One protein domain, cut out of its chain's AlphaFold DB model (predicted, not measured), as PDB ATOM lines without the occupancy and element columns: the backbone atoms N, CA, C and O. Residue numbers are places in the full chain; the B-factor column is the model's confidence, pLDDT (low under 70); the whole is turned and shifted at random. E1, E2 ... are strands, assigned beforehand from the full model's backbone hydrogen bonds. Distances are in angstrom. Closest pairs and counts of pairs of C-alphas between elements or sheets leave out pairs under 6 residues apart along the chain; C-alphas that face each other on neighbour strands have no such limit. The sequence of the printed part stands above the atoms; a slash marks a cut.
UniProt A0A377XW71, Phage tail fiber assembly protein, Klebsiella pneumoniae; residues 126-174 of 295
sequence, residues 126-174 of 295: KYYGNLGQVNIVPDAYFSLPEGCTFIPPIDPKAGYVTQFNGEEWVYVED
ATOM      1  N   LYS A 126      31.716   1.424  37.425       98.06
ATOM      2  CA  LYS A 126      31.633   1.432  38.887       98.06
ATOM      3  C   LYS A 126      30.616   0.413  39.367       98.06
ATOM      4  O   LYS A 126      29.505   0.345  38.847       98.06
ATOM      5  N   TYR A 127      30.962  -0.283  40.437       97.81
ATOM      6  CA  TYR A 127      29.996  -0.990  41.267       97.81
ATOM      7  C   TYR A 127      30.198  -0.597  42.727       97.81
ATOM      8  O   TYR A 127      31.253  -0.091  43.121       97.81
ATOM      9  N   TYR A 128      29.167  -0.807  43.530       97.88
ATOM     10  CA  TYR A 128      29.094  -0.331  44.900       97.88
ATOM     11  C   TYR A 128      28.918  -1.517  45.842       97.88
ATOM     12  O   TYR A 128      28.096  -2.398  45.587       97.88
ATOM     13  N   GLY A 129      29.705  -1.546  46.918       96.19
ATOM     14  CA  GLY A 129      29.488  -2.476  48.026       96.19
ATOM     15  C   GLY A 129      28.223  -2.123  48.810       96.19
ATOM     16  O   GLY A 129      27.666  -1.042  48.636       96.19
ATOM     17  N   ASN A 130      27.804  -2.992  49.728       95.06
ATOM     18  CA  ASN A 130      26.562  -2.823  50.494       95.06
ATOM     19  C   ASN A 130      26.467  -1.520  51.315       95.06
ATOM     20  O   ASN A 130      25.361  -1.097  51.626       95.06
ATOM     21  N   LEU A 131      27.593  -0.884  51.657       94.25
ATOM     22  CA  LEU A 131      27.671   0.408  52.363       94.25
ATOM     23  C   LEU A 131      28.152   1.563  51.466       94.25
ATOM     24  O   LEU A 131      28.697   2.554  51.951       94.25
ATOM     25  N   GLY A 132      28.031   1.420  50.146       93.56
ATOM     26  CA  GLY A 132      28.359   2.477  49.184       93.56
ATOM     27  C   GLY A 132      29.840   2.604  48.827       93.56
ATOM     28  O   GLY A 132      30.212   3.542  48.123       93.56
ATOM     29  N   GLN A 133      30.696   1.668  49.257       94.88
ATOM     30  CA  GLN A 133      32.100   1.641  48.838       94.88
ATOM     31  C   GLN A 133      32.194   1.525  47.314       94.88
ATOM     32  O   GLN A 133      31.678   0.573  46.732       94.88
ATOM     33  N   VAL A 134      32.890   2.470  46.684       97.38
ATOM     34  CA  VAL A 134      33.090   2.488  45.233       97.38
ATOM     35  C   VAL A 134      34.200   1.521  44.844       97.38
ATOM     36  O   VAL A 134      35.314   1.607  45.358       97.38
ATOM     37  N   ASN A 135      33.903   0.650  43.888       97.69
ATOM     38  CA  ASN A 135      34.844  -0.260  43.256       97.69
ATOM     39  C   ASN A 135      34.735  -0.145  41.729       97.69
ATOM     40  O   ASN A 135      33.784   0.439  41.208       97.69
ATOM     41  N   ILE A 136      35.716  -0.700  41.017       98.00
ATOM     42  CA  ILE A 136      35.778  -0.699  39.552       98.00
ATOM     43  C   ILE A 136      35.844  -2.140  39.065       98.00
ATOM     44  O   ILE A 136      36.609  -2.938  39.609       98.00
ATOM     45  N   VAL A 137      35.058  -2.462  38.041       97.94
ATOM     46  CA  VAL A 137      35.105  -3.774  37.389       97.94
ATOM     47  C   VAL A 137      36.479  -3.964  36.726       97.94
ATOM     48  O   VAL A 137      36.833  -3.171  35.847       97.94
ATOM     49  N   PRO A 138      37.262  -4.982  37.128       97.31
ATOM     50  CA  PRO A 138      38.649  -5.132  36.691       97.31
ATOM     51  C   PRO A 138      38.785  -5.714  35.279       97.31
ATOM     52  O   PRO A 138      39.737  -5.382  34.575       97.31
ATOM     53  N   ASP A 139      37.856  -6.580  34.872       96.50
ATOM     54  CA  ASP A 139      37.881  -7.280  33.590       96.50
ATOM     55  C   ASP A 139      36.475  -7.720  33.150       96.50
ATOM     56  O   ASP A 139      35.514  -7.679  33.920       96.50
ATOM     57  N   ALA A 140      36.368  -8.157  31.894       95.44
ATOM     58  CA  ALA A 140      35.094  -8.485  31.259       95.44
ATOM     59  C   ALA A 140      34.442  -9.769  31.800       95.44
ATOM     60  O   ALA A 140      33.240  -9.960  31.627       95.44
ATOM     61  N   TYR A 141      35.211 -10.653  32.444       94.75
ATOM     62  CA  TYR A 141      34.732 -11.920  33.008       94.75
ATOM     63  C   TYR A 141      34.334 -11.788  34.486       94.75
ATOM     64  O   TYR A 141      34.056 -12.792  35.146       94.75
ATOM     65  N   PHE A 142      34.307 -10.561  35.008       94.25
ATOM     66  CA  PHE A 142      33.933 -10.261  36.377       94.25
ATOM     67  C   PHE A 142      32.458 -10.574  36.653       94.25
ATOM     68  O   PHE A 142      31.551 -10.098  35.968       94.25
ATOM     69  N   SER A 143      32.229 -11.313  37.734       91.25
ATOM     70  CA  SER A 143      30.904 -11.531  38.308       91.25
ATOM     71  C   SER A 143      30.726 -10.636  39.524       91.25
ATOM     72  O   SER A 143      31.594 -10.590  40.396       91.25
ATOM     73  N   LEU A 144      29.586  -9.951  39.596       93.19
ATOM     74  CA  LEU A 144      29.260  -9.080  40.718       93.19
ATOM     75  C   LEU A 144      29.182  -9.901  42.024       93.19
ATOM     76  O   LEU A 144      28.403 -10.856  42.074       93.19
ATOM     77  N   PRO A 145      29.962  -9.558  43.068       94.31
ATOM     78  CA  PRO A 145      29.892 -10.243  44.354       94.31
ATOM     79  C   PRO A 145      28.530 -10.068  45.029       94.31
ATOM     80  O   PRO A 145      27.820  -9.088  44.795       94.31
ATOM     81  N   GLU A 146      28.194 -10.993  45.926       93.12
ATOM     82  CA  GLU A 146      26.976 -10.906  46.732       93.12
ATOM     83  C   GLU A 146      26.939  -9.605  47.558       93.12
ATOM     84  O   GLU A 146      27.959  -9.138  48.072       93.12
ATOM     85  N   GLY A 147      25.760  -8.984  47.646       92.00
ATOM     86  CA  GLY A 147      25.559  -7.715  48.356       92.00
ATOM     87  C   GLY A 147      26.113  -6.471  47.646       92.00
ATOM     88  O   GLY A 147      26.002  -5.373  48.190       92.00
ATOM     89  N   CYS A 148      26.696  -6.612  46.452       96.19
ATOM     90  CA  CYS A 148      27.108  -5.484  45.618       96.19
ATOM     91  C   CYS A 148      26.034  -5.121  44.584       96.19
ATOM     92  O   CYS A 148      25.178  -5.932  44.235       96.19
ATOM     93  N   THR A 149      26.104  -3.901  44.053       97.19
ATOM     94  CA  THR A 149      25.175  -3.411  43.026       97.19
ATOM     95  C   THR A 149      25.850  -2.463  42.038       97.19
ATOM     96  O   THR A 149      26.805  -1.767  42.378       97.19
ATOM     97  N   PHE A 150      25.342  -2.403  40.806       96.50
ATOM     98  CA  PHE A 150      25.699  -1.357  39.836       96.50
ATOM     99  C   PHE A 150      24.877  -0.072  40.030       96.50
ATOM    100  O   PHE A 150      25.151   0.944  39.394       96.50
ATOM    101  N   ILE A 151      23.867  -0.100  40.903       96.06
ATOM    102  CA  ILE A 151      23.018   1.053  41.198       96.06
ATOM    103  C   ILE A 151      23.777   1.978  42.161       96.06
ATOM    104  O   ILE A 151      24.159   1.526  43.241       96.06
ATOM    105  N   PRO A 152      23.996   3.261  41.822       96.38
ATOM    106  CA  PRO A 152      24.683   4.188  42.713       96.38
ATOM    107  C   PRO A 152      23.895   4.419  44.011       96.38
ATOM    108  O   PRO A 152      22.661   4.417  43.968       96.38
ATOM    109  N   PRO A 153      24.582   4.648  45.147       95.94
ATOM    110  CA  PRO A 153      23.935   5.041  46.389       95.94
ATOM    111  C   PRO A 153      23.078   6.290  46.203       95.94
ATOM    112  O   PRO A 153      23.432   7.190  45.439       95.94
ATOM    113  N   ILE A 154      21.973   6.350  46.941       95.12
ATOM    114  CA  ILE A 154      21.180   7.576  47.087       95.12
ATOM    115  C   ILE A 154      21.982   8.659  47.818       95.12
ATOM    116  O   ILE A 154      22.990   8.372  48.469       95.12
ATOM    117  N   ASP A 155      21.520   9.905  47.707       94.50
ATOM    118  CA  ASP A 155      22.186  11.057  48.314       94.50
ATOM    119  C   ASP A 155      22.416  10.866  49.824       94.50
ATOM    120  O   ASP A 155      21.586  10.286  50.524       94.50
ATOM    121  N   PRO A 156      23.538  11.354  50.372       91.62
ATOM    122  CA  PRO A 156      23.812  11.226  51.794       91.62
ATOM    123  C   PRO A 156      22.799  12.022  52.627       91.62
ATOM    124  O   PRO A 156      22.460  13.166  52.315       91.62
ATOM    125  N   LYS A 157      22.373  11.438  53.749       93.94
ATOM    126  CA  LYS A 157      21.465  12.062  54.717       93.94
ATOM    127  C   LYS A 157      22.123  12.084  56.094       93.94
ATOM    128  O   LYS A 157      22.543  11.050  56.595       93.94
ATOM    129  N   ALA A 158      22.199  13.259  56.719       93.38
ATOM    130  CA  ALA A 158      22.830  13.414  58.031       93.38
ATOM    131  C   ALA A 158      22.189  12.494  59.088       93.38
ATOM    132  O   ALA A 158      20.964  12.445  59.200       93.38
ATOM    133  N   GLY A 159      23.023  11.787  59.858       93.06
ATOM    134  CA  GLY A 159      22.591  10.803  60.862       93.06
ATOM    135  C   GLY A 159      22.225   9.424  60.299       93.06
ATOM    136  O   GLY A 159      21.801   8.556  61.057       93.06
ATOM    137  N   TYR A 160      22.383   9.213  58.991       95.62
ATOM    138  CA  TYR A 160      22.109   7.943  58.331       95.62
ATOM    139  C   TYR A 160      23.280   7.525  57.445       95.62
ATOM    140  O   TYR A 160      23.972   8.351  56.848       95.62
ATOM    141  N   VAL A 161      23.436   6.217  57.303       95.19
ATOM    142  CA  VAL A 161      24.240   5.583  56.264       95.19
ATOM    143  C   VAL A 161      23.305   4.999  55.213       95.19
ATOM    144  O   VAL A 161      22.180   4.588  55.511       95.19
ATOM    145  N   THR A 162      23.752   4.982  53.965       95.25
ATOM    146  CA  THR A 162      23.046   4.301  52.885       95.25
ATOM    147  C   THR A 162      23.482   2.843  52.845       95.25
ATOM    148  O   THR A 162      24.675   2.534  52.804       95.25
ATOM    149  N   GLN A 163      22.512   1.934  52.882       96.00
ATOM    150  CA  GLN A 163      22.750   0.497  52.807       96.00
ATOM    151  C   GLN A 163      21.959  -0.100  51.647       96.00
ATOM    152  O   GLN A 163      20.780   0.201  51.480       96.00
ATOM    153  N   PHE A 164      22.597  -0.956  50.855       96.62
ATOM    154  CA  PHE A 164      21.917  -1.728  49.824       96.62
ATOM    155  C   PHE A 164      21.309  -2.991  50.444       96.62
ATOM    156  O   PHE A 164      22.033  -3.801  51.028       96.62
ATOM    157  N   ASN A 165      19.990  -3.165  50.331       93.19
ATOM    158  CA  ASN A 165      19.262  -4.295  50.930       93.19
ATOM    159  C   ASN A 165      19.139  -5.522  49.999       93.19
ATOM    160  O   ASN A 165      18.489  -6.498  50.362       93.19
ATOM    161  N   GLY A 166      19.753  -5.468  48.812       92.69
ATOM    162  CA  GLY A 166      19.638  -6.483  47.759       92.69
ATOM    163  C   GLY A 166      18.764  -6.044  46.582       92.69
ATOM    164  O   GLY A 166      18.964  -6.526  45.469       92.69
ATOM    165  N   GLU A 167      17.866  -5.084  46.799       92.75
ATOM    166  CA  GLU A 167      16.967  -4.544  45.774       92.75
ATOM    167  C   GLU A 167      17.188  -3.041  45.575       92.75
ATOM    168  O   GLU A 167      17.363  -2.572  44.449       92.75
ATOM    169  N   GLU A 168      17.247  -2.286  46.671       95.50
ATOM    170  CA  GLU A 168      17.351  -0.832  46.670       95.50
ATOM    171  C   GLU A 168      18.255  -0.299  47.787       95.50
ATOM    172  O   GLU A 168      18.693  -1.011  48.697       95.50
ATOM    173  N   TRP A 169      18.552   0.996  47.697       97.50
ATOM    174  CA  TRP A 169      19.265   1.727  48.735       97.50
ATOM    175  C   TRP A 169      18.288   2.254  49.775       97.50
ATOM    176  O   TRP A 169      17.347   2.975  49.448       97.50
ATOM    177  N   VAL A 170      18.563   1.956  51.040       96.44
ATOM    178  CA  VAL A 170      17.782   2.427  52.184       96.44
ATOM    179  C   VAL A 170      18.644   3.265  53.118       96.44
ATOM    180  O   VAL A 170      19.859   3.079  53.210       96.44
ATOM    181  N   TYR A 171      18.009   4.193  53.830       96.75
ATOM    182  CA  TYR A 171      18.653   4.911  54.925       96.75
ATOM    183  C   TYR A 171      18.558   4.093  56.203       96.75
ATOM    184  O   TYR A 171      17.460   3.758  56.646       96.75
ATOM    185  N   VAL A 172      19.703   3.846  56.824       96.06
ATOM    186  CA  VAL A 172      19.794   3.187  58.126       96.06
ATOM    187  C   VAL A 172      20.474   4.136  59.097       96.06
ATOM    188  O   VAL A 172      21.414   4.829  58.718       96.06
ATOM    189  N   GLU A 173      19.960   4.230  60.322       96.56
ATOM    190  CA  GLU A 173      20.539   5.109  61.340       96.56
ATOM    191  C   GLU A 173      22.022   4.793  61.546       96.56
ATOM    192  O   GLU A 173      22.421   3.626  61.618       96.56
ATOM    193  N   ASP A 174      22.838   5.841  61.620       96.25
ATOM    194  CA  ASP A 174      24.272   5.718  61.844       96.25
ATOM    195  C   ASP A 174      24.664   6.447  63.125       96.25
ATOM    196  O   ASP A 174      24.884   7.659  63.147       96.25
TER     197      ASP A 174
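AT A GLANCE: This is residues 126 to 174 of the 295 residues of the protein "Phage tail fiber assembly protein" of Klebsiella pneumoniae (UniProt A0A377XW71). With little regular structure, this is a rod of two small strand hairpins, E1 with E2 and E3 with E4, set one after the other along its length and joined by a long loop, residues 137 to 159, that swings out to one end at Tyr 141 and folds back to the other at Gly 159. The printed part has 49 residues, 16 of them in four named strands, E1 to E4 in chain order; it is all strand, with two antiparallel sheets and no named helix. It is only just compact, close to loose, with a radius of gyration of the C-alphas of 11.5 A and spans of 38 by 16 by 13 A.

IN THESE COORDINATES: E1, residues 126 to 128, begins at C-alpha 126 (31.633, 1.432, 38.887) and is 6.8 A long. E2, residues 134 to 136, is 7.0 A long. E3, residues 160 to 164, is 12.9 A long. E4, residues 169 to 173, is 13.1 A long and ends at C-alpha 173 (20.539, 5.109, 61.340).

HOW THE PARTS SIT: The hairpin E1 and E2 is antiparallel at 138 degrees, with N 127 and O 135 3.0 A apart, within hydrogen-bond range. The hairpin E3 and E4 is antiparallel at 144 degrees, with N 161 and O 172 2.8 A apart, within hydrogen-bond range. E1 and E2 are each apart from E3 and E4.

THE WHOLE: The C-alphas farthest apart, of Tyr 141 and Gly 159, are 37.9 A apart. The link E2 to E3 is long, with 23 residues. The printed part has no cut, and no printed residue is under 70 in pLDDT.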